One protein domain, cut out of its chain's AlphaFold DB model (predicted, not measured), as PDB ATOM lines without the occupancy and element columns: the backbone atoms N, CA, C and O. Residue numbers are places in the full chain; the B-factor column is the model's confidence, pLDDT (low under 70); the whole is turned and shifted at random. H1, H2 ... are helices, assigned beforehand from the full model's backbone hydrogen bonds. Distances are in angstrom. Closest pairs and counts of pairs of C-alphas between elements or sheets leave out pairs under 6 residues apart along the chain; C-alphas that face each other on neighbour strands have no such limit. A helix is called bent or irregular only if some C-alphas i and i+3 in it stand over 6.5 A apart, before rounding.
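This is residues 34 to 80, 109 to 147, 182 to 203 and 211 to 260 of the 264 residues of an uncharacterized protein of Porcisia hertigi (UniProt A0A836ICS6). Two layers of three helices cross each other: H2, H3 and H4 side by side in one, H7, H6 and H5 in the other. The first part of long H2 reaches beyond the layers, with short H1 at its end. The 158 printed residues hold seven named helices, H1 to H7, and no named strand: all helix. The whole is flat, 60 by 44 by 22 A, and only just compact, close to loose, with a radius of gyration of the C-alphas of 17.6 A.

H2, residues 42 to 80, and H6, residues 212 to 232, are the hubs, touching four helices each. With residues 61 to 75 alone H2 touches H6, closest C-alphas Ile 68 and Gly 229, 5.6 A, at a steep tilt of 38 degrees. H3, residues 109 to 129, touches residues 62 to 77 of H2 alone, closest C-alphas Val 117 and Ser 69, 5.1 A, at a shallow tilt of 19 degrees, opposite ways. H7, residues 240 to 258, touches residues 57 to 71 of H2 alone, closest C-alphas Met 249 and Ala 64, 4.7 A. H2, H3, H6 and H7 form an up-and-down bundle, each running against the one before it. H6 and H7 are a helical hairpin, as are H3 and H4, residues 135 to 147, closest C-alphas Ala 122 and Ser 141, 6.0 A. H5, residues 182 to 202, touches H4, closest C-alphas Val 193 and Leu 139, 6.3 A, at a steep tilt of 52 degrees; it only just touches H6, with 3 pairs of C-alphas within 8 A, closest Tyr 185 and Cys 224, 6.5 A. H1, residues 34 to 40, and H2 touch only at the corner, closest C-alphas Ala 38 and Lys 45, 4.7 A. H2 and H5 are apart. Every O i to N i+4 pair is within hydrogen-bond range in H1, H2, H3, H5, H6 and H7; in H4 6 of 9 are.

H2 is 57.4 A long, from C-alpha 42 at (-8.585, 51.993, 16.582) to C-alpha 80 at (-28.329, 25.936, 63.748). H3, H5, H6 and H7 measure 30.6, 30.2, 30.1 and 27.1 A, and H7 ends at C-alpha 258, (-20.999, 53.085, 42.467). H4 is only just irregular: C-alphas 141 and 144 are 7.0 A apart.

The two C-alphas farthest apart, those of Gln 40 and Ser 80, are 61.1 A apart. Residues 81 to 108, 148 to 181 and 204 to 210 are not printed; the C-alpha gaps across these cuts are 9.6, 17.8 and 17.1 A. Of the links printed whole, none is long. The mean pLDDT of the printed part is 90.3, and residue 260 alone is under 70.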
ATOM      1  N   TRP A  34     -11.317  39.221  13.862       81.75
ATOM      2  CA  TRP A  34     -11.413  40.251  14.895       81.75
ATOM      3  C   TRP A  34     -10.090  40.985  15.117       81.75
ATOM      4  O   TRP A  34     -10.091  42.199  15.301       81.75
ATOM      5  N   ARG A  35      -8.962  40.265  15.072       85.50
ATOM      6  CA  ARG A  35      -7.629  40.869  15.173       85.50
ATOM      7  C   ARG A  35      -7.390  41.846  14.025       85.50
ATOM      8  O   ARG A  35      -7.076  42.998  14.289       85.50
ATOM      9  N   ASP A  36      -7.635  41.419  12.788       86.94
ATOM     10  CA  ASP A  36      -7.480  42.274  11.608       86.94
ATOM     11  C   ASP A  36      -8.368  43.524  11.695       86.94
ATOM     12  O   ASP A  36      -7.915  44.626  11.390       86.94
ATOM     13  N   LEU A  37      -9.617  43.372  12.151       84.62
ATOM     14  CA  LEU A  37     -10.544  44.491  12.328       84.62
ATOM     15  C   LEU A  37     -10.053  45.477  13.401       84.62
ATOM     16  O   LEU A  37     -10.063  46.685  13.176       84.62
ATOM     17  N   ALA A  38      -9.602  44.972  14.551       86.06
ATOM     18  CA  ALA A  38      -9.081  45.794  15.643       86.06
ATOM     19  C   ALA A  38      -7.747  46.478  15.292       86.06
ATOM     20  O   ALA A  38      -7.494  47.593  15.752       86.06
ATOM     21  N   ASP A  39      -6.912  45.837  14.472       87.62
ATOM     22  CA  ASP A  39      -5.628  46.382  14.026       87.62
ATOM     23  C   ASP A  39      -5.807  47.462  12.948       87.62
ATOM     24  O   ASP A  39      -5.065  48.445  12.927       87.62
ATOM     25  N   GLN A  40      -6.814  47.322  12.078       90.12
ATOM     26  CA  GLN A  40      -7.122  48.307  11.032       90.12
ATOM     27  C   GLN A  40      -7.888  49.527  11.558       90.12
ATOM     28  O   GLN A  40      -7.836  50.600  10.954       90.12
ATOM     29  N   HIS A  41      -8.588  49.388  12.684       90.44
ATOM     30  CA  HIS A  41      -9.491  50.410  13.195       90.44
ATOM     31  C   HIS A  41      -9.359  50.555  14.715       90.44
ATOM     32  O   HIS A  41      -9.832  49.723  15.491       90.44
ATOM     33  N   THR A  42      -8.791  51.682  15.155       90.50
ATOM     34  CA  THR A  42      -8.585  51.993  16.582       90.50
ATOM     35  C   THR A  42      -9.876  51.955  17.401       90.50
ATOM     36  O   THR A  42      -9.852  51.522  18.547       90.50
ATOM     37  N   PHE A  43     -11.014  52.310  16.799       90.38
ATOM     38  CA  PHE A  43     -12.329  52.226  17.437       90.38
ATOM     39  C   PHE A  43     -12.670  50.806  17.928       90.38
ATOM     40  O   PHE A  43     -13.098  50.628  19.066       90.38
ATOM     41  N   PHE A  44     -12.417  49.768  17.120       87.31
ATOM     42  CA  PHE A  44     -12.677  48.381  17.530       87.31
ATOM     43  C   PHE A  44     -11.697  47.897  18.604       87.31
ATOM     44  O   PHE A  44     -12.057  47.069  19.441       87.31
ATOM     45  N   LYS A  45     -10.475  48.441  18.629       88.62
ATOM     46  CA  LYS A  45      -9.508  48.188  19.704       88.62
ATOM     47  C   LYS A  45      -9.991  48.751  21.042       88.62
ATOM     48  O   LYS A  45      -9.874  48.061  22.056       88.62
ATOM     49  N   ASP A  46     -10.556  49.955  21.037       89.12
ATOM     50  CA  ASP A  46     -11.129  50.573  22.234       89.12
ATOM     51  C   ASP A  46     -12.361  49.798  22.719       89.12
ATOM     52  O   ASP A  46     -12.426  49.457  23.899       89.12
ATOM     53  N   ILE A  47     -13.256  49.384  21.810       87.69
ATOM     54  CA  ILE A  47     -14.389  48.498  22.140       87.69
ATOM     55  C   ILE A  47     -13.907  47.182  22.760       87.69
ATOM     56  O   ILE A  47     -14.443  46.738  23.773       87.69
ATOM     57  N   ALA A  48     -12.892  46.535  22.180       86.06
ATOM     58  CA  ALA A  48     -12.384  45.267  22.697       86.06
ATOM     59  C   ALA A  48     -11.743  45.422  24.087       86.06
ATOM     60  O   ALA A  48     -11.876  44.540  24.940       86.06
ATOM     61  N   LYS A  49     -11.046  46.540  24.322       89.38
ATOM     62  CA  LYS A  49     -10.469  46.877  25.627       89.38
ATOM     63  C   LYS A  49     -11.564  47.132  26.665       89.38
ATOM     64  O   LYS A  49     -11.468  46.612  27.778       89.38
ATOM     65  N   GLU A  50     -12.595  47.884  26.297       89.50
ATOM     66  CA  GLU A  50     -13.742  48.158  27.161       89.50
ATOM     67  C   GLU A  50     -14.503  46.871  27.493       89.50
ATOM     68  O   GLU A  50     -14.688  46.546  28.662       89.50
ATOM     69  N   GLY A  51     -14.831  46.058  26.484       87.31
ATOM     70  CA  GLY A  51     -15.490  44.767  26.669       87.31
ATOM     71  C   GLY A  51     -14.709  43.823  27.589       87.31
ATOM     72  O   GLY A  51     -15.306  43.156  28.435       87.31
ATOM     73  N   ARG A  52     -13.370  43.808  27.499       89.12
ATOM     74  CA  ARG A  52     -12.518  43.053  28.434       89.12
ATOM     75  C   ARG A  52     -12.634  43.584  29.860       89.12
ATOM     76  O   ARG A  52     -12.843  42.800  30.777       89.12
ATOM     77  N   THR A  53     -12.527  44.899  30.032       90.69
ATOM     78  CA  THR A  53     -12.596  45.555  31.348       90.69
ATOM     79  C   THR A  53     -13.955  45.307  32.012       90.69
ATOM     80  O   THR A  53     -14.027  44.976  33.199       90.69
ATOM     81  N   ARG A  54     -15.043  45.373  31.233       87.88
ATOM     82  CA  ARG A  54     -16.397  45.030  31.687       87.88
ATOM     83  C   ARG A  54     -16.513  43.558  32.062       87.88
ATOM     84  O   ARG A  54     -16.999  43.253  33.146       87.88
ATOM     85  N   GLY A  55     -16.013  42.652  31.222       90.25
ATOM     86  CA  GLY A  55     -16.008  41.214  31.506       90.25
ATOM     87  C   GLY A  55     -15.248  40.862  32.789       90.25
ATOM     88  O   GLY A  55     -15.745  40.089  33.605       90.25
ATOM     89  N   GLU A  56     -14.082  41.474  33.014       92.50
ATOM     90  CA  GLU A  56     -13.303  41.322  34.252       92.50
ATOM     91  C   GLU A  56     -14.075  41.841  35.474       92.50
ATOM     92  O   GLU A  56     -14.124  41.174  36.511       92.50
ATOM     93  N   THR A  57     -14.736  42.995  35.339       93.19
ATOM     94  CA  THR A  57     -15.559  43.588  36.402       93.19
ATOM     95  C   THR A  57     -16.741  42.688  36.763       93.19
ATOM     96  O   THR A  57     -16.919  42.345  37.932       93.19
ATOM     97  N   VAL A  58     -17.516  42.247  35.769       92.75
ATOM     98  CA  VAL A  58     -18.655  41.337  35.964       92.75
ATOM     99  C   VAL A  58     -18.187  40.007  36.560       92.75
ATOM    100  O   VAL A  58     -18.783  39.521  37.519       92.75
ATOM    101  N   GLY A  59     -17.075  39.445  36.079       94.06
ATOM    102  CA  GLY A  59     -16.491  38.220  36.632       94.06
ATOM    103  C   GLY A  59     -16.102  38.352  38.110       94.06
ATOM    104  O   GLY A  59     -16.391  37.458  38.915       94.06
ATOM    105  N   ALA A  60     -15.506  39.483  38.500       95.94
ATOM    106  CA  ALA A  60     -15.173  39.772  39.894       95.94
ATOM    107  C   ALA A  60     -16.429  39.916  40.773       95.94
ATOM    108  O   ALA A  60     -16.462  39.397  41.891       95.94
ATOM    109  N   VAL A  61     -17.476  40.571  40.260       96.25
ATOM    110  CA  VAL A  61     -18.774  40.733  40.935       96.25
ATOM    111  C   VAL A  61     -19.451  39.385  41.166       96.25
ATOM    112  O   VAL A  61     -19.819  39.076  42.300       96.25
ATOM    113  N   LEU A  62     -19.551  38.545  40.134       96.06
ATOM    114  CA  LEU A  62     -20.165  37.218  40.236       96.06
ATOM    115  C   LEU A  62     -19.403  36.315  41.214       96.06
ATOM    116  O   LEU A  62     -20.018  35.626  42.030       96.06
ATOM    117  N   SER A  63     -18.069  36.376  41.197       96.25
ATOM    118  CA  SER A  63     -17.222  35.644  42.147       96.25
ATOM    119  C   SER A  63     -17.442  36.118  43.588       96.25
ATOM    120  O   SER A  63     -17.573  35.305  44.505       96.25
ATOM    121  N   ALA A  64     -17.530  37.436  43.802       97.44
ATOM    122  CA  ALA A  64     -17.803  38.019  45.113       97.44
ATOM    123  C   ALA A  64     -19.204  37.651  45.627       97.44
ATOM    124  O   ALA A  64     -19.353  37.299  46.798       97.44
ATOM    125  N   MET A  65     -20.219  37.675  44.760       96.88
ATOM    126  CA  MET A  65     -21.574  37.222  45.086       96.88
ATOM    127  C   MET A  65     -21.585  35.752  45.498       96.88
ATOM    128  O   MET A  65     -22.135  35.422  46.546       96.88
ATOM    129  N   GLN A  66     -20.936  34.876  44.725       96.00
ATOM    130  CA  GLN A  66     -20.838  33.456  45.053       96.00
ATOM    131  C   GLN A  66     -20.164  33.235  46.414       96.00
ATOM    132  O   GLN A  66     -20.678  32.467  47.230       96.00
ATOM    133  N   GLY A  67     -19.050  33.925  46.676       95.38
ATOM    134  CA  GLY A  67     -18.338  33.840  47.951       95.38
ATOM    135  C   GLY A  67     -19.181  34.322  49.137       95.38
ATOM    136  O   GLY A  67     -19.223  33.658  50.172       95.38
ATOM    137  N   ILE A  68     -19.924  35.422  48.977       95.94
ATOM    138  CA  ILE A  68     -20.851  35.907  50.008       95.94
ATOM    139  C   ILE A  68     -21.971  34.894  50.252       95.94
ATOM    140  O   ILE A  68     -22.238  34.571  51.406       95.94
ATOM    141  N   SER A  69     -22.604  34.354  49.209       94.50
ATOM    142  CA  SER A  69     -23.679  33.364  49.365       94.50
ATOM    143  C   SER A  69     -23.202  32.106  50.098       94.50
ATOM    144  O   SER A  69     -23.908  31.592  50.963       94.50
ATOM    145  N   GLN A  70     -21.979  31.645  49.819       93.62
ATOM    146  CA  GLN A  70     -21.354  30.535  50.549       93.62
ATOM    147  C   GLN A  70     -21.093  30.890  52.017       93.62
ATOM    148  O   GLN A  70     -21.415  30.103  52.906       93.62
ATOM    149  N   ALA A  71     -20.567  32.086  52.295       92.88
ATOM    150  CA  ALA A  71     -20.335  32.547  53.663       92.88
ATOM    151  C   ALA A  71     -21.642  32.651  54.470       92.88
ATOM    152  O   ALA A  71     -21.674  32.299  55.646       92.88
ATOM    153  N   VAL A  72     -22.737  33.086  53.835       91.81
ATOM    154  CA  VAL A  72     -24.081  33.117  54.435       91.81
ATOM    155  C   VAL A  72     -24.561  31.714  54.778       91.81
ATOM    156  O   VAL A  72     -25.038  31.493  55.887       91.81
ATOM    157  N   GLN A  73     -24.401  30.763  53.857       91.00
ATOM    158  CA  GLN A  73     -24.782  29.374  54.091       91.00
ATOM    159  C   GLN A  73     -24.014  28.770  55.275       91.00
ATOM    160  O   GLN A  73     -24.625  28.184  56.164       91.00
ATOM    161  N   LEU A  74     -22.693  28.964  55.332       88.75
ATOM    162  CA  LEU A  74     -21.861  28.494  56.446       88.75
ATOM    163  C   LEU A  74     -22.257  29.141  57.779       88.75
ATOM    164  O   LEU A  74     -22.311  28.466  58.810       88.75
ATOM    165  N   PHE A  75     -22.561  30.439  57.756       88.19
ATOM    166  CA  PHE A  75     -23.000  31.174  58.936       88.19
ATOM    167  C   PHE A  75     -24.335  30.648  59.483       88.19
ATOM    168  O   PHE A  75     -24.454  30.421  60.686       88.19
ATOM    169  N   GLU A  76     -25.336  30.431  58.627       87.94
ATOM    170  CA  GLU A  76     -26.638  29.918  59.070       87.94
ATOM    171  C   GLU A  76     -26.531  28.459  59.558       87.94
ATOM    172  O   GLU A  76     -27.091  28.143  60.605       87.94
ATOM    173  N   LEU A  77     -25.719  27.608  58.909       84.12
ATOM    174  CA  LEU A  77     -25.436  26.241  59.386       84.12
ATOM    175  C   LEU A  77     -24.798  26.229  60.785       84.12
ATOM    176  O   LEU A  77     -25.223  25.466  61.652       84.12
ATOM    177  N   SER A  78     -23.827  27.114  61.028       85.19
ATOM    178  CA  SER A  78     -23.136  27.210  62.323       85.19
ATOM    179  C   SER A  78     -24.079  27.644  63.455       85.19
ATOM    180  O   SER A  78     -23.978  27.163  64.583       85.19
ATOM    181  N   ASN A  79     -25.033  28.535  63.164       81.06
ATOM    182  CA  ASN A  79     -26.015  28.987  64.154       81.06
ATOM    183  C   ASN A  79     -27.079  27.927  64.467       81.06
ATOM    184  O   ASN A  79     -27.623  27.929  65.573       81.06
ATOM    185  N   SER A  80     -27.387  27.036  63.521       79.00
ATOM    186  CA  SER A  80     -28.329  25.936  63.748       79.00
ATOM    187  C   SER A  80     -27.793  24.900  64.743       79.00
ATOM    188  O   SER A  80     -28.572  24.360  65.526       79.00
ATOM    189  N   ARG A 109     -34.539  30.154  57.465       83.69
ATOM    190  CA  ARG A 109     -33.285  30.885  57.184       83.69
ATOM    191  C   ARG A 109     -32.263  30.064  56.408       83.69
ATOM    192  O   ARG A 109     -31.581  30.606  55.540       83.69
ATOM    193  N   SER A 110     -32.157  28.775  56.721       85.69
ATOM    194  CA  SER A 110     -31.275  27.860  55.991       85.69
ATOM    195  C   SER A 110     -31.753  27.687  54.546       85.69
ATOM    196  O   SER A 110     -30.954  27.772  53.614       85.69
ATOM    197  N   GLU A 111     -33.069  27.559  54.349       88.44
ATOM    198  CA  GLU A 111     -33.691  27.497  53.023       88.44
ATOM    199  C   GLU A 111     -33.482  28.800  52.226       88.44
ATOM    200  O   GLU A 111     -33.098  28.760  51.054       88.44
ATOM    201  N   GLU A 112     -33.642  29.967  52.864       90.31
ATOM    202  CA  GLU A 112     -33.341  31.273  52.259       90.31
ATOM    203  C   GLU A 112     -31.869  31.363  51.813       90.31
ATOM    204  O   GLU A 112     -31.577  31.767  50.682       90.31
ATOM    205  N   ALA A 113     -30.926  30.948  52.667       91.19
ATOM    206  CA  ALA A 113     -29.499  30.937  52.346       91.19
ATOM    207  C   ALA A 113     -29.175  29.982  51.186       91.19
ATOM    208  O   ALA A 113     -28.422  30.334  50.275       91.19
ATOM    209  N   GLN A 114     -29.776  28.791  51.178       92.19
ATOM    210  CA  GLN A 114     -29.618  27.821  50.098       92.19
ATOM    211  C   GLN A 114     -30.185  28.354  48.776       92.19
ATOM    212  O   GLN A 114     -29.547  28.222  47.728       92.19
ATOM    213  N   THR A 115     -31.342  29.015  48.821       92.25
ATOM    214  CA  THR A 115     -31.946  29.668  47.653       92.25
ATOM    215  C   THR A 115     -31.021  30.748  47.095       92.25
ATOM    216  O   THR A 115     -30.788  30.783  45.889       92.25
ATOM    217  N   LEU A 116     -30.407  31.573  47.950       93.62
ATOM    218  CA  LEU A 116     -29.437  32.587  47.521       93.62
ATOM    219  C   LEU A 116     -28.211  31.971  46.825       93.62
ATOM    220  O   LEU A 116     -27.742  32.504  45.818       93.62
ATOM    221  N   VAL A 117     -27.699  30.840  47.323       94.81
ATOM    222  CA  VAL A 117     -26.599  30.103  46.674       94.81
ATOM    223  C   VAL A 117     -27.012  29.608  45.286       94.81
ATOM    224  O   VAL A 117     -26.234  29.732  44.337       94.81
ATOM    225  N   HIS A 118     -28.226  29.072  45.142       94.94
ATOM    226  CA  HIS A 118     -28.741  28.632  43.846       94.94
ATOM    227  C   HIS A 118     -28.926  29.791  42.867       94.94
ATOM    228  O   HIS A 118     -28.503  29.678  41.717       94.94
ATOM    229  N   VAL A 119     -29.473  30.917  43.330       94.88
ATOM    230  CA  VAL A 119     -29.622  32.134  42.522       94.88
ATOM    231  C   VAL A 119     -28.253  32.641  42.062       94.88
ATOM    232  O   VAL A 119     -28.047  32.824  40.866       94.88
ATOM    233  N   ALA A 120     -27.279  32.784  42.967       95.25
ATOM    234  CA  ALA A 120     -25.932  33.233  42.605       95.25
ATOM    235  C   ALA A 120     -25.261  32.301  41.579       95.25
ATOM    236  O   ALA A 120     -24.616  32.768  40.640       95.25
ATOM    237  N   ARG A 121     -25.454  30.981  41.711       95.62
ATOM    238  CA  ARG A 121     -24.951  29.996  40.741       95.62
ATOM    239  C   ARG A 121     -25.630  30.124  39.378       95.62
ATOM    240  O   ARG A 121     -24.946  30.016  38.363       95.62
ATOM    241  N   ALA A 122     -26.942  30.351  39.347       95.56
ATOM    242  CA  ALA A 122     -27.671  30.558  38.100       95.56
ATOM    243  C   ALA A 122     -27.165  31.807  37.364       95.56
ATOM    244  O   ALA A 122     -26.873  31.721  36.175       95.56
ATOM    245  N   TYR A 123     -26.948  32.917  38.076       95.12
ATOM    246  CA  TYR A 123     -26.341  34.124  37.504       95.12
ATOM    247  C   TYR A 123     -24.924  33.871  36.980       95.12
ATOM    248  O   TYR A 123     -24.613  34.264  35.860       95.12
ATOM    249  N   LEU A 124     -24.076  33.170  37.739       94.88
ATOM    250  CA  LEU A 124     -22.732  32.823  37.273       94.88
ATOM    251  C   LEU A 124     -22.779  32.007  35.973       94.88
ATOM    252  O   LEU A 124     -22.049  32.311  35.033       94.88
ATOM    253  N   SER A 125     -23.648  30.995  35.904       94.50
ATOM    254  CA  SER A 125     -23.817  30.165  34.705       94.50
ATOM    255  C   SER A 125     -24.321  30.979  33.515       94.50
ATOM    256  O   SER A 125     -23.806  30.829  32.409       94.50
ATOM    257  N   LEU A 126     -25.306  31.845  33.750       93.94
ATOM    258  CA  LEU A 126     -25.901  32.706  32.737       93.94
ATOM    259  C   LEU A 126     -24.829  33.607  32.106       93.94
ATOM    260  O   LEU A 126     -24.533  33.472  30.920       93.94
ATOM    261  N   TYR A 127     -24.141  34.402  32.925       92.06
ATOM    262  CA  TYR A 127     -23.134  35.365  32.469       92.06
ATOM    263  C   TYR A 127     -21.832  34.731  31.955       92.06
ATOM    264  O   TYR A 127     -21.091  35.366  31.209       92.06
ATOM    265  N   SER A 128     -21.550  33.472  32.308       89.44
ATOM    266  CA  SER A 128     -20.425  32.725  31.722       89.44
ATOM    267  C   SER A 128     -20.699  32.273  30.286       89.44
ATOM    268  O   SER A 128     -19.761  31.988  29.545       89.44
ATOM    269  N   SER A 129     -21.974  32.169  29.900       86.75
ATOM    270  CA  SER A 129     -22.383  31.707  28.571       86.75
ATOM    271  C   SER A 129     -22.778  32.854  27.645       86.75
ATOM    272  O   SER A 129     -22.441  32.822  26.461       86.75
ATOM    273  N   THR A 130     -23.434  33.885  28.181       85.31
ATOM    274  CA  THR A 130     -23.842  35.076  27.441       85.31
ATOM    275  C   THR A 130     -23.530  36.334  28.257       85.31
ATOM    276  O   THR A 130     -24.046  36.489  29.361       85.31
ATOM    277  N   PRO A 131     -22.689  37.259  27.752       79.38
ATOM    278  CA  PRO A 131     -22.318  38.460  28.506       79.38
ATOM    279  C   PRO A 131     -23.493  39.430  28.692       79.38
ATOM    280  O   PRO A 131     -23.481  40.224  29.627       79.38
ATOM    281  N   ILE A 132     -24.496  39.357  27.812       86.56
ATOM    282  CA  ILE A 132     -25.744  40.122  27.871       86.56
ATOM    283  C   ILE A 132     -26.884  39.109  27.715       86.56
ATOM    284  O   ILE A 132     -27.266  38.780  26.589       86.56
ATOM    285  N   PRO A 133     -27.352  38.500  28.815       90.19
ATOM    286  CA  PRO A 133     -28.419  37.518  28.740       90.19
ATOM    287  C   PRO A 133     -29.748  38.172  28.371       90.19
ATOM    288  O   PRO A 133     -30.111  39.213  28.909       90.19
ATOM    289  N   THR A 134     -30.513  37.524  27.493       91.00
ATOM    290  CA  THR A 134     -31.861  37.998  27.154       91.00
ATOM    291  C   THR A 134     -32.838  37.747  28.304       91.00
ATOM    292  O   THR A 134     -32.638  36.827  29.107       91.00
ATOM    293  N   ARG A 135     -33.962  38.482  28.345       92.00
ATOM    294  CA  ARG A 135     -35.076  38.224  29.286       92.00
ATOM    295  C   ARG A 135     -35.489  36.748  29.314       92.00
ATOM    296  O   ARG A 135     -35.689  36.178  30.386       92.00
ATOM    297  N   ALA A 136     -35.557  36.099  28.148       91.44
ATOM    298  CA  ALA A 136     -35.900  34.682  28.034       91.44
ATOM    299  C   ALA A 136     -34.834  33.759  28.655       91.44
ATOM    300  O   ALA A 136     -35.176  32.835  29.397       91.44
ATOM    301  N   GLN A 137     -33.546  34.017  28.399       93.06
ATOM    302  CA  GLN A 137     -32.444  33.253  28.996       93.06
ATOM    303  C   GLN A 137     -32.409  33.421  30.518       93.06
ATOM    304  O   GLN A 137     -32.316  32.431  31.252       93.06
ATOM    305  N   TRP A 138     -32.556  34.659  30.992       94.81
ATOM    306  CA  TRP A 138     -32.637  34.990  32.412       94.81
ATOM    307  C   TRP A 138     -33.804  34.263  33.090       94.81
ATOM    308  O   TRP A 138     -33.607  33.545  34.075       94.81
ATOM    309  N   LEU A 139     -35.002  34.339  32.499       94.38
ATOM    310  CA  LEU A 139     -36.195  33.672  33.013       94.38
ATOM    311  C   LEU A 139     -36.015  32.152  33.067       94.38
ATOM    312  O   LEU A 139     -36.320  31.531  34.086       94.38
ATOM    313  N   SER A 140     -35.502  31.549  31.990       93.81
ATOM    314  CA  SER A 140     -35.275  30.101  31.917       93.81
ATOM    315  C   SER A 140     -34.313  29.599  33.000       93.81
ATOM    316  O   SER A 140     -34.486  28.493  33.510       93.81
ATOM    317  N   SER A 141     -33.352  30.437  33.400       94.75
ATOM    318  CA  SER A 141     -32.348  30.107  34.411       94.75
ATOM    319  C   SER A 141     -32.887  30.223  35.840       94.75
ATOM    320  O   SER A 141     -32.530  29.415  36.697       94.75
ATOM    321  N   LEU A 142     -33.750  31.208  36.117       94.31
ATOM    322  CA  LEU A 142     -34.220  31.498  37.479       94.31
ATOM    323  C   LEU A 142     -35.563  30.865  37.838       94.31
ATOM    324  O   LEU A 142     -35.768  30.487  38.991       94.31
ATOM    325  N   ARG A 143     -36.481  30.707  36.879       93.38
ATOM    326  CA  ARG A 143     -37.829  30.169  37.128       93.38
ATOM    327  C   ARG A 143     -37.844  28.810  37.855       93.38
ATOM    328  O   ARG A 143     -38.660  28.653  38.773       93.38
ATOM    329  N   PRO A 144     -36.960  27.839  37.545       93.38
ATOM    330  CA  PRO A 144     -36.942  26.557  38.254       93.38
ATOM    331  C   PRO A 144     -36.676  26.695  39.758       93.38
ATOM    332  O   PRO A 144     -37.216  25.921  40.546       93.38
ATOM    333  N   LEU A 145     -35.906  27.712  40.164       91.50
ATOM    334  CA  LEU A 145     -35.500  27.922  41.556       91.50
ATOM    335  C   LEU A 145     -36.663  28.351  42.455       91.50
ATOM    336  O   LEU A 145     -36.661  28.066  43.647       91.50
ATOM    337  N   PHE A 146     -37.673  29.018  41.892       86.81
ATOM    338  CA  PHE A 146     -38.817  29.524  42.656       86.81
ATOM    339  C   PHE A 146     -40.041  28.610  42.608       86.81
ATOM    340  O   PHE A 146     -40.923  28.736  43.454       86.81
ATOM    341  N   THR A 147     -40.075  27.662  41.670       77.94
ATOM    342  CA  THR A 147     -41.177  26.695  41.544       77.94
ATOM    343  C   THR A 147     -41.093  25.600  42.621       77.94
ATOM    344  O   THR A 147     -42.111  25.059  43.043       77.94
ATOM    345  N   LEU A 182     -33.051  39.065  53.548       86.75
ATOM    346  CA  LEU A 182     -32.909  38.060  52.504       86.75
ATOM    347  C   LEU A 182     -34.277  37.562  52.019       86.75
ATOM    348  O   LEU A 182     -34.508  37.514  50.818       86.75
ATOM    349  N   SER A 183     -35.204  37.290  52.938       88.75
ATOM    350  CA  SER A 183     -36.593  36.914  52.644       88.75
ATOM    351  C   SER A 183     -37.301  37.957  51.778       88.75
ATOM    352  O   SER A 183     -37.921  37.633  50.762       88.75
ATOM    353  N   HIS A 184     -37.156  39.235  52.146       88.56
ATOM    354  CA  HIS A 184     -37.718  40.351  51.392       88.56
ATOM    355  C   HIS A 184     -37.159  40.396  49.965       88.56
ATOM    356  O   HIS A 184     -37.921  40.502  49.004       88.56
ATOM    357  N   TYR A 185     -35.840  40.251  49.819       88.56
ATOM    358  CA  TYR A 185     -35.204  40.228  48.508       88.56
ATOM    359  C   TYR A 185     -35.640  39.027  47.659       88.56
ATOM    360  O   TYR A 185     -36.020  39.207  46.507       88.56
ATOM    361  N   LEU A 186     -35.632  37.812  48.213       90.50
ATOM    362  CA  LEU A 186     -36.042  36.609  47.482       90.50
ATOM    363  C   LEU A 186     -37.507  36.690  47.038       90.50
ATOM    364  O   LEU A 186     -37.844  36.246  45.944       90.50
ATOM    365  N   THR A 187     -38.361  37.316  47.849       90.44
ATOM    366  CA  THR A 187     -39.752  37.603  47.478       90.44
ATOM    367  C   THR A 187     -39.824  38.591  46.314       90.44
ATOM    368  O   THR A 187     -40.536  38.332  45.345       90.44
ATOM    369  N   LYS A 188     -39.058  39.688  46.364       91.69
ATOM    370  CA  LYS A 188     -38.973  40.670  45.270       91.69
ATOM    371  C   LYS A 188     -38.461  40.026  43.976       91.69
ATOM    372  O   LYS A 188     -39.040  40.247  42.918       91.69
ATOM    373  N   LEU A 189     -37.421  39.193  44.056       91.75
ATOM    374  CA  LEU A 189     -36.864  38.485  42.903       91.75
ATOM    375  C   LEU A 189     -37.874  37.497  42.306       91.75
ATOM    376  O   LEU A 189     -38.034  37.454  41.091       91.75
ATOM    377  N   ARG A 190     -38.615  36.758  43.141       92.56
ATOM    378  CA  ARG A 190     -39.713  35.896  42.675       92.56
ATOM    379  C   ARG A 190     -40.773  36.703  41.920       92.56
ATOM    380  O   ARG A 190     -41.127  36.338  40.807       92.56
ATOM    381  N   GLN A 191     -41.215  37.829  42.482       92.56
ATOM    382  CA  GLN A 191     -42.183  38.717  41.824       92.56
ATOM    383  C   GLN A 191     -41.667  39.243  40.479       92.56
ATOM    384  O   GLN A 191     -42.432  39.321  39.522       92.56
ATOM    385  N   ARG A 192     -40.372  39.577  40.381       92.81
ATOM    386  CA  ARG A 192     -39.737  39.975  39.115       92.81
ATOM    387  C   ARG A 192     -39.717  38.842  38.095       92.81
ATOM    388  O   ARG A 192     -40.061  39.072  36.943       92.81
ATOM    389  N   VAL A 193     -39.378  37.624  38.515       92.94
ATOM    390  CA  VAL A 193     -39.435  36.425  37.664       92.94
ATOM    391  C   VAL A 193     -40.841  36.212  37.103       92.94
ATOM    392  O   VAL A 193     -40.989  35.996  35.899       92.94
ATOM    393  N   ASP A 194     -41.869  36.330  37.943       92.50
ATOM    394  CA  ASP A 194     -43.266  36.185  37.521       92.50
ATOM    395  C   ASP A 194     -43.696  37.313  36.569       92.50
ATOM    396  O   ASP A 194     -44.339  37.055  35.551       92.50
ATOM    397  N   TYR A 195     -43.283  38.553  36.855       92.44
ATOM    398  CA  TYR A 195     -43.535  39.709  35.994       92.44
ATOM    399  C   TYR A 195     -42.923  39.530  34.599       92.44
ATOM    400  O   TYR A 195     -43.633  39.658  33.606       92.44
ATOM    401  N   VAL A 196     -41.640  39.162  34.510       90.81
ATOM    402  CA  VAL A 196     -40.953  38.934  33.226       90.81
ATOM    403  C   VAL A 196     -41.597  37.773  32.462       90.81
ATOM    404  O   VAL A 196     -41.741  37.836  31.242       90.81
ATOM    405  N   ALA A 197     -42.038  36.719  33.158       91.88
ATOM    406  CA  ALA A 197     -42.769  35.620  32.531       91.88
ATOM    407  C   ALA A 197     -44.096  36.078  31.908       91.88
ATOM    408  O   ALA A 197     -44.441  35.646  30.804       91.88
ATOM    409  N   GLN A 198     -44.829  36.950  32.602       91.81
ATOM    410  CA  GLN A 198     -46.067  37.532  32.097       91.81
ATOM    411  C   GLN A 198     -45.800  38.475  30.920       91.81
ATOM    412  O   GLN A 198     -46.476  38.368  29.897       91.81
ATOM    413  N   GLU A 199     -44.791  39.339  31.034       90.25
ATOM    414  CA  GLU A 199     -44.401  40.293  29.996       90.25
ATOM    415  C   GLU A 199     -44.051  39.570  28.689       90.25
ATOM    416  O   GLU A 199     -44.660  39.850  27.659       90.25
ATOM    417  N   LEU A 200     -43.172  38.560  28.744       88.88
ATOM    418  CA  LEU A 200     -42.791  37.753  27.578       88.88
ATOM    419  C   LEU A 200     -43.963  36.987  26.954       88.88
ATOM    420  O   LEU A 200     -43.938  36.705  25.762       88.88
ATOM    421  N   SER A 201     -44.986  36.645  27.741       88.00
ATOM    422  CA  SER A 201     -46.193  35.983  27.225       88.00
ATOM    423  C   SER A 201     -47.154  36.960  26.540       88.00
ATOM    424  O   SER A 201     -47.988  36.538  25.747       88.00
ATOM    425  N   SER A 202     -47.065  38.252  26.870       86.06
ATOM    426  CA  SER A 202     -47.938  39.311  26.346       86.06
ATOM    427  C   SER A 202     -47.346  40.084  25.165       86.06
ATOM    428  O   SER A 202     -48.072  40.794  24.473       86.06
ATOM    429  N   ARG A 203     -46.032  39.976  24.945       82.81
ATOM    430  CA  ARG A 203     -45.289  40.801  23.991       82.81
ATOM    431  C   ARG A 203     -45.176  40.082  22.644       82.81
ATOM    432  O   ARG A 203     -44.292  39.259  22.434       82.81
ATOM    433  N   GLY A 211     -29.777  45.595  26.664       82.75
ATOM    434  CA  GLY A 211     -29.107  44.930  27.773       82.75
ATOM    435  C   GLY A 211     -29.297  45.627  29.119       82.75
ATOM    436  O   GLY A 211     -28.844  45.081  30.128       82.75
ATOM    437  N   SER A 212     -29.999  46.766  29.166       86.75
ATOM    438  CA  SER A 212     -30.326  47.487  30.408       86.75
ATOM    439  C   SER A 212     -31.025  46.591  31.432       86.75
ATOM    440  O   SER A 212     -30.645  46.566  32.602       86.75
ATOM    441  N   PHE A 213     -31.964  45.752  30.984       89.56
ATOM    442  CA  PHE A 213     -32.636  44.771  31.838       89.56
ATOM    443  C   PHE A 213     -31.654  43.844  32.569       89.56
ATOM    444  O   PHE A 213     -31.765  43.634  33.778       89.56
ATOM    445  N   ALA A 214     -30.682  43.277  31.847       88.25
ATOM    446  CA  ALA A 214     -29.746  42.316  32.420       88.25
ATOM    447  C   ALA A 214     -28.894  42.961  33.523       88.25
ATOM    448  O   ALA A 214     -28.665  42.355  34.577       88.25
ATOM    449  N   GLU A 215     -28.466  44.202  33.295       88.75
ATOM    450  CA  GLU A 215     -27.732  44.985  34.278       88.75
ATOM    451  C   GLU A 215     -28.567  45.298  35.517       88.75
ATOM    452  O   GLU A 215     -28.087  45.103  36.636       88.75
ATOM    453  N   GLU A 216     -29.786  45.807  35.333       90.75
ATOM    454  CA  GLU A 216     -30.669  46.185  36.436       90.75
ATOM    455  C   GLU A 216     -30.932  44.993  37.360       90.75
ATOM    456  O   GLU A 216     -30.768  45.096  38.579       90.75
ATOM    457  N   GLU A 217     -31.230  43.828  36.783       91.81
ATOM    458  CA  GLU A 217     -31.457  42.605  37.551       91.81
ATOM    459  C   GLU A 217     -30.178  42.108  38.253       91.81
ATOM    460  O   GLU A 217     -30.225  41.658  39.404       91.81
ATOM    461  N   LEU A 218     -29.004  42.252  37.622       93.06
ATOM    462  CA  LEU A 218     -27.727  41.961  38.281       93.06
ATOM    463  C   LEU A 218     -27.474  42.916  39.459       93.06
ATOM    464  O   LEU A 218     -27.093  42.457  40.538       93.06
ATOM    465  N   LYS A 219     -27.707  44.224  39.294       93.38
ATOM    466  CA  LYS A 219     -27.540  45.234  40.354       93.38
ATOM    467  C   LYS A 219     -28.439  44.961  41.554       93.38
ATOM    468  O   LYS A 219     -27.985  45.072  42.693       93.38
ATOM    469  N   GLU A 220     -29.680  44.550  41.320       91.69
ATOM    470  CA  GLU A 220     -30.607  44.155  42.385       91.69
ATOM    471  C   GLU A 220     -30.047  42.984  43.210       91.69
ATOM    472  O   GLU A 220     -30.040  43.025  44.447       91.69
ATOM    473  N   LEU A 221     -29.498  41.956  42.553       92.88
ATOM    474  CA  LEU A 221     -28.851  40.840  43.251       92.88
ATOM    475  C   LEU A 221     -27.580  41.257  43.990       92.88
ATOM    476  O   LEU A 221     -27.379  40.867  45.145       92.88
ATOM    477  N   VAL A 222     -26.756  42.104  43.376       95.19
ATOM    478  CA  VAL A 222     -25.579  42.688  44.027       95.19
ATOM    479  C   VAL A 222     -25.982  43.448  45.292       95.19
ATOM    480  O   VAL A 222     -25.339  43.285  46.332       95.19
ATOM    481  N   GLN A 223     -27.062  44.229  45.252       94.44
ATOM    482  CA  GLN A 223     -27.565  44.963  46.410       94.44
ATOM    483  C   GLN A 223     -27.987  44.026  47.549       94.44
ATOM    484  O   GLN A 223     -27.669  44.298  48.711       94.44
ATOM    485  N   CYS A 224     -28.629  42.895  47.245       92.69
ATOM    486  CA  CYS A 224     -28.911  41.868  48.250       92.69
ATOM    487  C   CYS A 224     -27.626  41.326  48.884       92.69
ATOM    488  O   CYS A 224     -27.450  41.389  50.107       92.69
ATOM    489  N   CYS A 225     -26.694  40.848  48.052       94.56
ATOM    490  CA  CYS A 225     -25.415  40.304  48.500       94.56
ATOM    491  C   CYS A 225     -24.618  41.330  49.315       94.56
ATOM    492  O   CYS A 225     -23.965  40.965  50.288       94.56
ATOM    493  N   LEU A 226     -24.715  42.623  49.001       94.88
ATOM    494  CA  LEU A 226     -24.106  43.692  49.790       94.88
ATOM    495  C   LEU A 226     -24.660  43.771  51.208       94.88
ATOM    496  O   LEU A 226     -23.889  43.829  52.169       94.88
ATOM    497  N   VAL A 227     -25.986  43.798  51.357       93.44
ATOM    498  CA  VAL A 227     -26.607  43.929  52.679       93.44
ATOM    499  C   VAL A 227     -26.325  42.689  53.526       93.44
ATOM    500  O   VAL A 227     -25.929  42.811  54.690       93.44
ATOM    501  N   VAL A 228     -26.458  41.501  52.936       92.00
ATOM    502  CA  VAL A 228     -26.217  40.245  53.649       92.00
ATOM    503  C   VAL A 228     -24.719  40.046  53.929       92.00
ATOM    504  O   VAL A 228     -24.343  39.721  55.054       92.00
ATOM    505  N   GLY A 229     -23.845  40.345  52.970       92.81
ATOM    506  CA  GLY A 229     -22.392  40.275  53.136       92.81
ATOM    507  C   GLY A 229     -21.883  41.191  54.248       92.81
ATOM    508  O   GLY A 229     -21.085  40.767  55.081       92.81
ATOM    509  N   ARG A 230     -22.411  42.420  54.362       93.94
ATOM    510  CA  ARG A 230     -22.101  43.327  55.489       93.94
ATOM    511  C   ARG A 230     -22.506  42.750  56.845       93.94
ATOM    512  O   ARG A 230     -21.829  43.001  57.841       93.94
ATOM    513  N   ARG A 231     -23.615  42.006  56.907       90.88
ATOM    514  CA  ARG A 231     -24.065  41.332  58.134       90.88
ATOM    515  C   ARG A 231     -23.118  40.193  58.513       90.88
ATOM    516  O   ARG A 231     -22.764  40.096  59.683       90.88
ATOM    517  N   VAL A 232     -22.702  39.383  57.541       88.62
ATOM    518  CA  VAL A 232     -21.799  38.232  57.737       88.62
ATOM    519  C   VAL A 232     -20.351  38.656  58.015       88.62
ATOM    520  O   VAL A 232     -19.633  37.973  58.736       88.62
ATOM    521  N   ALA A 233     -19.932  39.820  57.520       90.69
ATOM    522  CA  ALA A 233     -18.620  40.411  57.781       90.69
ATOM    523  C   ALA A 233     -18.450  40.998  59.197       90.69
ATOM    524  O   ALA A 233     -17.434  41.644  59.478       90.69
ATOM    525  N   ARG A 234     -19.439  40.858  60.089       88.75
ATOM    526  CA  ARG A 234     -19.323  41.377  61.454       88.75
ATOM    527  C   ARG A 234     -18.307  40.533  62.245       88.75
ATOM    528  O   ARG A 234     -18.302  39.316  62.115       88.75
ATOM    529  N   PRO A 235     -17.461  41.134  63.102       73.06
ATOM    530  CA  PRO A 235     -16.370  40.411  63.775       73.06
ATOM    531  C   PRO A 235     -16.795  39.230  64.661       73.06
ATOM    532  O   PRO A 235     -15.955  38.431  65.051       73.06
ATOM    533  N   THR A 236     -18.077  39.134  65.014       74.12
ATOM    534  CA  THR A 236     -18.619  38.108  65.913       74.12
ATOM    535  C   THR A 236     -19.131  36.861  65.194       74.12
ATOM    536  O   THR A 236     -19.561  35.932  65.864       74.12
ATOM    537  N   THR A 237     -19.172  36.849  63.858       71.25
ATOM    538  CA  THR A 237     -19.930  35.837  63.099       71.25
ATOM    539  C   THR A 237     -19.075  34.826  62.347       71.25
ATOM    540  O   THR A 237     -19.578  33.757  62.023       71.25
ATOM    541  N   LEU A 238     -17.808  35.132  62.064       76.38
ATOM    542  CA  LEU A 238     -16.917  34.273  61.283       76.38
ATOM    543  C   LEU A 238     -15.488  34.273  61.847       76.38
ATOM    544  O   LEU A 238     -15.097  35.221  62.537       76.38
ATOM    545  N   PRO A 239     -14.667  33.265  61.498       81.88
ATOM    546  CA  PRO A 239     -13.224  33.328  61.683       81.88
ATOM    547  C   PRO A 239     -12.628  34.617  61.094       81.88
ATOM    548  O   PRO A 239     -13.128  35.195  60.121       81.88
ATOM    549  N   SER A 240     -11.529  35.094  61.682       80.81
ATOM    550  CA  SER A 240     -10.924  36.387  61.328       80.81
ATOM    551  C   SER A 240     -10.481  36.474  59.860       80.81
ATOM    552  O   SER A 240     -10.623  37.533  59.241       80.81
ATOM    553  N   PHE A 241      -9.991  35.365  59.295       77.75
ATOM    554  CA  PHE A 241      -9.597  35.259  57.888       77.75
ATOM    555  C   PHE A 241     -10.800  35.414  56.948       77.75
ATOM    556  O   PHE A 241     -10.796  36.297  56.087       77.75
ATOM    557  N   ASP A 242     -11.872  34.657  57.186       87.00
ATOM    558  CA  ASP A 242     -13.095  34.702  56.376       87.00
ATOM    559  C   ASP A 242     -13.755  36.082  56.443       87.00
ATOM    560  O   ASP A 242     -14.173  36.643  55.432       87.00
ATOM    561  N   THR A 243     -13.734  36.710  57.619       89.56
ATOM    562  CA  THR A 243     -14.252  38.070  57.814       89.56
ATOM    563  C   THR A 243     -13.514  39.108  56.958       89.56
ATOM    564  O   THR A 243     -14.106  40.107  56.539       89.56
ATOM    565  N   ARG A 244     -12.207  38.934  56.714       92.50
ATOM    566  CA  ARG A 244     -11.435  39.826  55.831       92.50
ATOM    567  C   ARG A 244     -11.805  39.592  54.368       92.50
ATOM    568  O   ARG A 244     -12.022  40.565  53.653       92.50
ATOM    569  N   LEU A 245     -11.918  38.334  53.947       94.62
ATOM    570  CA  LEU A 245     -12.307  37.983  52.578       94.62
ATOM    571  C   LEU A 245     -13.701  38.510  52.230       94.62
ATOM    572  O   LEU A 245     -13.860  39.178  51.211       94.62
ATOM    573  N   VAL A 246     -14.688  38.309  53.108       95.00
ATOM    574  CA  VAL A 246     -16.055  38.819  52.901       95.00
ATOM    575  C   VAL A 246     -16.065  40.350  52.812       95.00
ATOM    576  O   VAL A 246     -16.810  40.911  52.011       95.00
ATOM    577  N   ARG A 247     -15.213  41.054  53.573       95.88
ATOM    578  CA  ARG A 247     -15.078  42.519  53.458       95.88
ATOM    579  C   ARG A 247     -14.549  42.961  52.097       95.88
ATOM    580  O   ARG A 247     -15.083  43.919  51.545       95.88
ATOM    581  N   GLU A 248     -13.551  42.269  51.551       97.25
ATOM    582  CA  GLU A 248     -13.057  42.557  50.198       97.25
ATOM    583  C   GLU A 248     -14.122  42.248  49.136       97.25
ATOM    584  O   GLU A 248     -14.350  43.069  48.254       97.25
ATOM    585  N   MET A 249     -14.861  41.141  49.267       97.81
ATOM    586  CA  MET A 249     -15.990  40.830  48.375       97.81
ATOM    587  C   MET A 249     -17.059  41.930  48.417       97.81
ATOM    588  O   MET A 249     -17.481  42.432  47.378       97.81
ATOM    589  N   VAL A 250     -17.453  42.372  49.615       97.25
ATOM    590  CA  VAL A 250     -18.399  43.483  49.801       97.25
ATOM    591  C   VAL A 250     -17.869  44.777  49.179       97.25
ATOM    592  O   VAL A 250     -18.650  45.534  48.609       97.25
ATOM    593  N   LYS A 251     -16.563  45.045  49.262       97.31
ATOM    594  CA  LYS A 251     -15.939  46.212  48.626       97.31
ATOM    595  C   LYS A 251     -16.010  46.128  47.099       97.31
ATOM    596  O   LYS A 251     -16.386  47.112  46.471       97.31
ATOM    597  N   THR A 252     -15.731  44.964  46.511       97.19
ATOM    598  CA  THR A 252     -15.896  44.723  45.067       97.19
ATOM    599  C   THR A 252     -17.324  45.026  44.617       97.19
ATOM    600  O   THR A 252     -17.525  45.773  43.663       97.19
ATOM    601  N   LEU A 253     -18.319  44.525  45.353       97.00
ATOM    602  CA  LEU A 253     -19.728  44.787  45.060       97.00
ATOM    603  C   LEU A 253     -20.106  46.274  45.208       97.00
ATOM    604  O   LEU A 253     -20.888  46.790  44.417       97.00
ATOM    605  N   GLN A 254     -19.546  46.986  46.194       96.25
ATOM    606  CA  GLN A 254     -19.789  48.427  46.370       96.25
ATOM    607  C   GLN A 254     -19.223  49.245  45.216       96.25
ATOM    608  O   GLN A 254     -19.893  50.155  44.736       96.25
ATOM    609  N   ASN A 255     -18.009  48.914  44.772       94.94
ATOM    610  CA  ASN A 255     -17.374  49.585  43.644       94.94
ATOM    611  C   ASN A 255     -18.209  49.421  42.371       94.94
ATOM    612  O   ASN A 255     -18.418  50.401  41.665       94.94
ATOM    613  N   PHE A 256     -18.738  48.217  42.127       94.06
ATOM    614  CA  PHE A 256     -19.637  47.968  41.001       94.06
ATOM    615  C   PHE A 256     -20.903  48.833  41.077       94.06
ATOM    616  O   PHE A 256     -21.205  49.547  40.128       94.06
ATOM    617  N   MET A 257     -21.586  48.862  42.228       93.75
ATOM    618  CA  MET A 257     -22.800  49.674  42.412       93.75
ATOM    619  C   MET A 257     -22.568  51.185  42.266       93.75
ATOM    620  O   MET A 257     -23.491  51.906  41.904       93.75
ATOM    621  N   GLY A 258     -21.368  51.672  42.595       88.94
ATOM    622  CA  GLY A 258     -20.999  53.085  42.467       88.94
ATOM    623  C   GLY A 258     -20.467  53.475  41.088       88.94
ATOM    624  O   GLY A 258     -20.269  54.658  40.829       88.94
ATOM    625  N   SER A 259     -20.209  52.500  40.219       84.81
ATOM    626  CA  SER A 259     -19.729  52.735  38.863       84.81
ATOM    627  C   SER A 259     -20.900  52.765  37.882       84.81
ATOM    628  O   SER A 259     -21.679  51.814  37.828       84.81
ATOM    629  N   SER A 260     -21.017  53.823  37.077       64.75
ATOM    630  CA  SER A 260     -21.892  53.852  35.896       64.75
ATOM    631  C   SER A 260     -21.285  52.970  34.800       64.75
ATOM    632  O   SER A 260     -20.769  53.462  33.803       64.75
TER     633      SER A 260